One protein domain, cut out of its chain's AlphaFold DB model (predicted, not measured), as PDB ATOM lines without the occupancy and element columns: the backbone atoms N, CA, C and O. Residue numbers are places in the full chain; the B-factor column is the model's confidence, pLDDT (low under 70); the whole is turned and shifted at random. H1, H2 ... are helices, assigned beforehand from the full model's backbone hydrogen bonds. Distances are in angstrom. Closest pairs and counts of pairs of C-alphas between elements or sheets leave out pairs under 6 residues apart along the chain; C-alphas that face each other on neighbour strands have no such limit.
ATOM      1  N   ARG A  78      44.337 -37.806  41.204       98.19
ATOM      2  CA  ARG A  78      42.909 -37.485  41.101       98.19
ATOM      3  C   ARG A  78      42.618 -36.528  39.939       98.19
ATOM      4  O   ARG A  78      43.466 -35.744  39.517       98.19
ATOM      5  N   GLY A  79      41.366 -36.537  39.481       98.06
ATOM      6  CA  GLY A  79      40.848 -35.591  38.486       98.06
ATOM      7  C   GLY A  79      40.914 -36.094  37.043       98.06
ATOM      8  O   GLY A  79      41.195 -37.262  36.779       98.06
ATOM      9  N   ALA A  80      40.582 -35.209  36.110       98.38
ATOM     10  CA  ALA A  80      40.612 -35.455  34.675       98.38
ATOM     11  C   ALA A  80      42.046 -35.461  34.115       98.38
ATOM     12  O   ALA A  80      42.966 -34.902  34.714       98.38
ATOM     13  N   SER A  81      42.220 -36.097  32.954       98.56
ATOM     14  CA  SER A  81      43.459 -36.039  32.169       98.56
ATOM     15  C   SER A  81      43.598 -34.689  31.454       98.56
ATOM     16  O   SER A  81      42.605 -34.057  31.088       98.56
ATOM     17  N   LEU A  82      44.842 -34.261  31.232       98.69
ATOM     18  CA  LEU A  82      45.204 -33.170  30.330       98.69
ATOM     19  C   LEU A  82      44.908 -33.525  28.866       98.69
ATOM     20  O   LEU A  82      44.679 -32.632  28.048       98.69
ATOM     21  N   TRP A  83      44.921 -34.809  28.517       98.62
ATOM     22  CA  TRP A  83      44.758 -35.286  27.151       98.62
ATOM     23  C   TRP A  83      43.282 -35.467  26.793       98.62
ATOM     24  O   TRP A  83      42.459 -35.886  27.601       98.62
ATOM     25  N   SER A  84      42.936 -35.137  25.550       98.19
ATOM     26  CA  SER A  84      41.553 -35.207  25.052       98.19
ATOM     27  C   SER A  84      41.042 -36.632  24.825       98.19
ATOM     28  O   SER A  84      39.833 -36.835  24.717       98.19
ATOM     29  N   ALA A  85      41.946 -37.608  24.735       97.69
ATOM     30  CA  ALA A  85      41.626 -39.020  24.621       97.69
ATOM     31  C   ALA A  85      42.674 -39.857  25.381       97.69
ATOM     32  O   ALA A  85      43.853 -39.487  25.361       97.69
ATOM     33  N   PRO A  86      42.265 -40.973  26.016       94.88
ATOM     34  CA  PRO A  86      43.182 -41.864  26.720       94.88
ATOM     35  C   PRO A  86      44.295 -42.362  25.799       94.88
ATOM     36  O   PRO A  86      44.038 -42.679  24.636       94.88
ATOM     37  N   ASP A  87      45.523 -42.404  26.318       95.88
ATOM     38  CA  ASP A  87      46.722 -42.915  25.633       95.88
ATOM     39  C   ASP A  87      47.094 -42.206  24.307       95.88
ATOM     40  O   ASP A  87      48.054 -42.582  23.629       95.88
ATOM     41  N   ALA A  88      46.387 -41.126  23.954       96.25
ATOM     42  CA  ALA A  88      46.597 -40.330  22.750       96.25
ATOM     43  C   ALA A  88      47.173 -38.946  23.097       96.25
ATOM     44  O   ALA A  88      46.468 -37.936  23.166       96.25
ATOM     45  N   PHE A  89      48.495 -38.880  23.257       97.44
ATOM     46  CA  PHE A  89      49.213 -37.695  23.751       97.44
ATOM     47  C   PHE A  89      49.524 -36.642  22.677       97.44
ATOM     48  O   PHE A  89      50.623 -36.091  22.605       97.44
ATOM     49  N   THR A  90      48.560 -36.393  21.792       95.94
ATOM     50  CA  THR A  90      48.708 -35.480  20.644       95.94
ATOM     51  C   THR A  90      47.826 -34.244  20.745       95.94
ATOM     52  O   THR A  90      48.117 -33.230  20.114       95.94
ATOM     53  N   ARG A  91      46.744 -34.308  21.530       97.56
ATOM     54  CA  ARG A  91      45.796 -33.204  21.705       97.56
ATOM     55  C   ARG A  91      45.394 -33.070  23.162       97.56
ATOM     56  O   ARG A  91      44.840 -34.011  23.736       97.56
ATOM     57  N   VAL A  92      45.616 -31.887  23.720       98.12
ATOM     58  CA  VAL A  92      45.132 -31.525  25.054       98.12
ATOM     59  C   VAL A  92      43.631 -31.228  25.046       98.12
ATOM     60  O   VAL A  92      43.030 -30.996  23.994       98.12
ATOM     61  N   VAL A  93      43.016 -31.238  26.225       98.44
ATOM     62  CA  VAL A  93      41.624 -30.830  26.430       98.44
ATOM     63  C   VAL A  93      41.369 -29.397  25.944       98.44
ATOM     64  O   VAL A  93      42.234 -28.523  26.018       98.44
ATOM     65  N   SER A  94      40.147 -29.132  25.472       98.00
ATOM     66  CA  SER A  94      39.777 -27.864  24.821       98.00
ATOM     67  C   SER A  94      40.013 -26.624  25.690       98.00
ATOM     68  O   SER A  94      40.368 -25.571  25.161       98.00
ATOM     69  N   VAL A  95      39.873 -26.748  27.014       98.00
ATOM     70  CA  VAL A  95      40.100 -25.656  27.976       98.00
ATOM     71  C   VAL A  95      41.545 -25.148  27.994       98.00
ATOM     72  O   VAL A  95      41.753 -23.976  28.292       98.00
ATOM     73  N   CYS A  96      42.509 -25.991  27.609       97.94
ATOM     74  CA  CYS A  96      43.934 -25.664  27.505       97.94
ATOM     75  C   CYS A  96      44.437 -25.633  26.047       97.94
ATOM     76  O   CYS A  96      45.625 -25.458  25.809       97.94
ATOM     77  N   ALA A  97      43.566 -25.802  25.043       96.31
ATOM     78  CA  ALA A  97      43.988 -25.992  23.649       96.31
ATOM     79  C   ALA A  97      44.590 -24.745  22.976       96.31
ATOM     80  O   ALA A  97      45.199 -24.860  21.917       96.31
ATOM     81  N   GLN A  98      44.383 -23.558  23.554       95.06
ATOM     82  CA  GLN A  98      44.988 -22.305  23.077       95.06
ATOM     83  C   GLN A  98      46.306 -21.983  23.788       95.06
ATOM     84  O   GLN A  98      47.002 -21.049  23.398       95.06
ATOM     85  N   ASP A  99      46.631 -22.737  24.835       97.19
ATOM     86  CA  ASP A  99      47.846 -22.554  25.600       97.19
ATOM     87  C   ASP A  99      48.969 -23.393  25.003       97.19
ATOM     88  O   ASP A  99      48.773 -24.496  24.487       97.19
ATOM     89  N   LEU A 100      50.180 -22.854  25.069       96.50
ATOM     90  CA  LEU A 100      51.352 -23.579  24.626       96.50
ATOM     91  C   LEU A 100      51.662 -24.681  25.644       96.50
ATOM     92  O   LEU A 100      51.962 -24.392  26.800       96.50
ATOM     93  N   LEU A 101      51.586 -25.938  25.203       96.94
ATOM     94  CA  LEU A 101      51.783 -27.110  26.054       96.94
ATOM     95  C   LEU A 101      53.101 -27.025  26.841       96.94
ATOM     96  O   LEU A 101      54.170 -26.805  26.261       96.94
ATOM     97  N   GLY A 102      53.004 -27.179  28.163       96.00
ATOM     98  CA  GLY A 102      54.154 -27.118  29.063       96.00
ATOM     99  C   GLY A 102      54.794 -25.730  29.173       96.00
ATOM    100  O   GLY A 102      55.952 -25.624  29.566       96.00
ATOM    101  N   ALA A 103      54.109 -24.650  28.791       96.00
ATOM    102  CA  ALA A 103      54.600 -23.294  29.030       96.00
ATOM    103  C   ALA A 103      54.435 -22.879  30.504       96.00
ATOM    104  O   ALA A 103      53.538 -23.347  31.204       96.00
ATOM    105  N   GLU A 104      55.287 -21.951  30.957       92.50
ATOM    106  CA  GLU A 104      55.199 -21.353  32.302       92.50
ATOM    107  C   GLU A 104      53.968 -20.458  32.476       92.50
ATOM    108  O   GLU A 104      53.469 -20.286  33.585       92.50
ATOM    109  N   LYS A 105      53.489 -19.868  31.376       93.38
ATOM    110  CA  LYS A 105      52.306 -19.009  31.347       93.38
ATOM    111  C   LYS A 105      51.215 -19.684  30.530       93.38
ATOM    112  O   LYS A 105      51.472 -20.142  29.420       93.38
ATOM    113  N   TYR A 106      50.008 -19.678  31.074       96.31
ATOM    114  CA  TYR A 106      48.801 -20.223  30.467       96.31
ATOM    115  C   TYR A 106      47.596 -19.358  30.847       96.31
ATOM    116  O   TYR A 106      47.653 -18.533  31.764       96.31
ATOM    117  N   SER A 107      46.510 -19.511  30.101       97.69
ATOM    118  CA  SER A 107      45.259 -18.795  30.292       97.69
ATOM    119  C   SER A 107      44.635 -19.107  31.654       97.69
ATOM    120  O   SER A 107      44.834 -20.185  32.214       97.69
ATOM    121  N   SER A 108      43.819 -18.185  32.175       97.88
ATOM    122  CA  SER A 108      43.101 -18.392  33.441       97.88
ATOM    123  C   SER A 108      42.230 -19.651  33.420       97.88
ATOM    124  O   SER A 108      42.205 -20.399  34.386       97.88
ATOM    125  N   ARG A 109      41.586 -19.950  32.284       97.56
ATOM    126  CA  ARG A 109      40.759 -21.158  32.126       97.56
ATOM    127  C   ARG A 109      41.571 -22.444  32.252       97.56
ATOM    128  O   ARG A 109      41.109 -23.390  32.886       97.56
ATOM    129  N   CYS A 110      42.762 -22.487  31.654       98.25
ATOM    130  CA  CYS A 110      43.645 -23.635  31.813       98.25
ATOM    131  C   CYS A 110      44.201 -23.704  33.242       98.25
ATOM    132  O   CYS A 110      44.243 -24.787  33.816       98.25
ATOM    133  N   ALA A 111      44.523 -22.561  33.859       98.25
ATOM    134  CA  ALA A 111      44.948 -22.493  35.259       98.25
ATOM    135  C   ALA A 111      43.914 -23.115  36.209       98.25
ATOM    136  O   ALA A 111      44.267 -23.967  37.021       98.25
ATOM    137  N   ASP A 112      42.639 -22.749  36.065       98.31
ATOM    138  CA  ASP A 112      41.547 -23.278  36.889       98.31
ATOM    139  C   ASP A 112      41.373 -24.793  36.693       98.31
ATOM    140  O   ASP A 112      41.171 -25.545  37.653       98.31
ATOM    141  N   PHE A 113      41.498 -25.262  35.444       98.62
ATOM    142  CA  PHE A 113      41.440 -26.683  35.116       98.62
ATOM    143  C   PHE A 113      42.595 -27.463  35.754       98.62
ATOM    144  O   PHE A 113      42.347 -28.460  36.431       98.62
ATOM    145  N   LEU A 114      43.839 -27.007  35.589       98.50
ATOM    146  CA  LEU A 114      45.017 -27.648  36.179       98.50
ATOM    147  C   LEU A 114      44.990 -27.576  37.713       98.50
ATOM    148  O   LEU A 114      45.374 -28.530  38.382       98.50
ATOM    149  N   GLY A 115      44.483 -26.483  38.290       98.19
ATOM    150  CA  GLY A 115      44.324 -26.329  39.738       98.19
ATOM    151  C   GLY A 115      43.299 -27.290  40.351       98.19
ATOM    152  O   GLY A 115      43.430 -27.667  41.512       98.19
ATOM    153  N   SER A 116      42.312 -27.729  39.565       98.31
ATOM    154  CA  SER A 116      41.251 -28.643  40.015       98.31
ATOM    155  C   SER A 116      41.532 -30.120  39.706       98.31
ATOM    156  O   SER A 116      40.805 -30.994  40.179       98.31
ATOM    157  N   ASN A 117      42.551 -30.418  38.893       98.69
ATOM    158  CA  ASN A 117      42.834 -31.763  38.389       98.69
ATOM    159  C   ASN A 117      44.317 -32.100  38.573       98.69
ATOM    160  O   ASN A 117      45.154 -31.761  37.740       98.69
ATOM    161  N   GLU A 118      44.633 -32.805  39.659       98.69
ATOM    162  CA  GLU A 118      46.002 -33.181  40.029       98.69
ATOM    163  C   GLU A 118      46.710 -33.987  38.929       98.69
ATOM    164  O   GLU A 118      47.861 -33.693  38.601       98.69
ATOM    165  N   ARG A 119      46.013 -34.944  38.298       98.69
ATOM    166  CA  ARG A 119      46.552 -35.696  37.155       98.69
ATOM    167  C   ARG A 119      46.939 -34.764  36.006       98.69
ATOM    168  O   ARG A 119      48.079 -34.812  35.549       98.69
ATOM    169  N   ALA A 120      46.022 -33.902  35.565       98.69
ATOM    170  CA  ALA A 120      46.294 -32.957  34.484       98.69
ATOM    171  C   ALA A 120      47.441 -31.994  34.825       98.69
ATOM    172  O   ALA A 120      48.252 -31.680  33.956       98.69
ATOM    173  N   ASN A 121      47.542 -31.562  36.085       98.62
ATOM    174  CA  ASN A 121      48.637 -30.723  36.566       98.62
ATOM    175  C   ASN A 121      49.995 -31.425  36.417       98.62
ATOM    176  O   ASN A 121      50.898 -30.885  35.781       98.62
ATOM    177  N   GLN A 122      50.122 -32.662  36.911       98.81
ATOM    178  CA  GLN A 122      51.367 -33.426  36.778       98.81
ATOM    179  C   GLN A 122      51.703 -33.746  35.315       98.81
ATOM    180  O   GLN A 122      52.872 -33.736  34.932       98.81
ATOM    181  N   GLN A 123      50.693 -33.968  34.469       98.81
ATOM    182  CA  GLN A 123      50.890 -34.121  33.027       98.81
ATOM    183  C   GLN A 123      51.393 -32.824  32.374       98.81
ATOM    184  O   GLN A 123      52.298 -32.879  31.547       98.81
ATOM    185  N   TRP A 124      50.878 -31.653  32.767       98.75
ATOM    186  CA  TRP A 124      51.384 -30.364  32.283       98.75
ATOM    187  C   TRP A 124      52.829 -30.121  32.725       98.75
ATOM    188  O   TRP A 124      53.662 -29.697  31.921       98.75
ATOM    189  N   GLU A 125      53.145 -30.425  33.985       98.62
ATOM    190  CA  GLU A 125      54.501 -30.306  34.526       98.62
ATOM    191  C   GLU A 125      55.484 -31.239  33.809       98.62
ATOM    192  O   GLU A 125      56.604 -30.830  33.499       98.62
ATOM    193  N   LEU A 126      55.071 -32.465  33.471       98.69
ATOM    194  CA  LEU A 126      55.879 -33.365  32.650       98.69
ATOM    195  C   LEU A 126      56.222 -32.729  31.297       98.69
ATOM    196  O   LEU A 126      57.389 -32.717  30.901       98.69
ATOM    197  N   GLU A 127      55.235 -32.164  30.602       98.62
ATOM    198  CA  GLU A 127      55.469 -31.504  29.314       98.62
ATOM    199  C   GLU A 127      56.356 -30.261  29.449       98.62
ATOM    200  O   GLU A 127      57.216 -30.026  28.596       98.62
ATOM    201  N   ARG A 128      56.229 -29.504  30.546       98.25
ATOM    202  CA  ARG A 128      57.148 -28.400  30.863       98.25
ATOM    203  C   ARG A 128      58.582 -28.908  31.025       98.25
ATOM    204  O   ARG A 128      59.506 -28.324  30.460       98.25
ATOM    205  N   ARG A 129      58.784 -30.008  31.758       98.06
ATOM    206  CA  ARG A 129      60.109 -30.620  31.959       98.06
ATOM    207  C   ARG A 129      60.708 -31.133  30.654       98.06
ATOM    208  O   ARG A 129      61.898 -30.919  30.434       98.06
ATOM    209  N   PHE A 130      59.905 -31.743  29.780       97.81
ATOM    210  CA  PHE A 130      60.360 -32.119  28.441       97.81
ATOM    211  C   PHE A 130      60.811 -30.905  27.643       97.81
ATOM    212  O   PHE A 130      61.929 -30.902  27.146       97.81
ATOM    213  N   ARG A 131      60.003 -29.844  27.606       96.94
ATOM    214  CA  ARG A 131      60.346 -28.616  26.886       96.94
ATOM    215  C   ARG A 131      61.666 -28.004  27.364       96.94
ATOM    216  O   ARG A 131      62.464 -27.563  26.544       96.94
ATOM    217  N   VAL A 132      61.892 -27.956  28.679       97.00
ATOM    218  CA  VAL A 132      63.146 -27.438  29.256       97.00
ATOM    219  C   VAL A 132      64.336 -28.304  28.852       97.00
ATOM    220  O   VAL A 132      65.364 -27.765  28.454       97.00
ATOM    221  N   PHE A 133      64.197 -29.628  28.935       96.44
ATOM    222  CA  PHE A 133      65.244 -30.563  28.529       96.44
ATOM    223  C   PHE A 133      65.574 -30.433  27.034       96.44
ATOM    224  O   PHE A 133      66.735 -30.283  26.669       96.44
ATOM    225  N   GLU A 134      64.549 -30.420  26.184       96.50
ATOM    226  CA  GLU A 134      64.668 -30.341  24.725       96.50
ATOM    227  C   GLU A 134      65.231 -28.996  24.244       96.50
ATOM    228  O   GLU A 134      65.860 -28.944  23.196       96.50
ATOM    229  N   ALA A 135      65.052 -27.909  25.002       95.44
ATOM    230  CA  ALA A 135      65.653 -26.611  24.685       95.44
ATOM    231  C   ALA A 135      67.179 -26.571  24.902       95.44
ATOM    232  O   ALA A 135      67.830 -25.637  24.435       95.44
ATOM    233  N   GLY A 136      67.732 -27.535  25.645       92.56
ATOM    234  CA  GLY A 136      69.170 -27.681  25.874       92.56
ATOM    235  C   GLY A 136      69.860 -28.689  24.949       92.56
ATOM    236  O   GLY A 136      71.064 -28.892  25.105       92.56
ATOM    237  N   MET A 137      69.113 -29.335  24.047       85.62
ATOM    238  CA  MET A 137      69.629 -30.253  23.021       85.62
ATOM    239  C   MET A 137      69.974 -29.505  21.734       85.62
ATOM    240  O   MET A 137      70.977 -29.901  21.102       85.62
TER     241      MET A 137
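Overview. This is residues 78 to 137 of the 137 residues of the protein "A_deaminase domain-containing protein" of Acidobacteria bacterium 13_1_40CM_4_57_6 (UniProt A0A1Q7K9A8). A long winding stretch of loops, residues 78 to 107, packs on one side of a straight helix, H2, while a shorter helix, H1, meets the beginning of H2 at a corner. H2 runs along the longest axis, and its last turn with residues 135 to 137 reaches beyond the loops. The printed part has 60 residues with two named helices, H1 then H2, and no named strand; the class is all helix, though under half of the residues, 26 of 60, are in named elements. The whole is compact, with a radius of gyration of the C-alphas of 11.1 A, and spans 32 by 26 by 20 A.

Along the chain. The printed part begins at Arg 78, with its C-alpha at (42.909, -37.485, 41.101). Residues 78 to 107 hold no named element. H1 is residues 108 to 116, 12.3 A from first to last C-alpha, and begins at C-alpha 108 at (43.101, -18.392, 33.441). H2 is residues 118 to 134, 24.3 A long between the same points, and ends at C-alpha 134 at (64.668, -30.341, 24.725).

Arrangement. The C-alphas of residues 78 to 107 lie 5 to 15 A from the mean of all C-alphas. A tight link of one residue, Asn 117, joins H1 to H2. The two helices touch only at the corner by this link, H2 with residues 120 to 124 alone. Their closest C-alphas are those of Leu 114 and Asn 121, 4.8 A apart. Their lines stand at a steep tilt of 63 degrees, and they run opposite ways. In H1 and H2 every O i to N i+4 pair is within hydrogen-bond range.

Size, cuts and confidence. The two C-alphas farthest apart are those of Ser 116 and Met 137, at 33.1 A. The printed part has no cut and ends at Met 137, the chain's last residue. The mean pLDDT of the printed part is 97.2, and no printed residue is under 70.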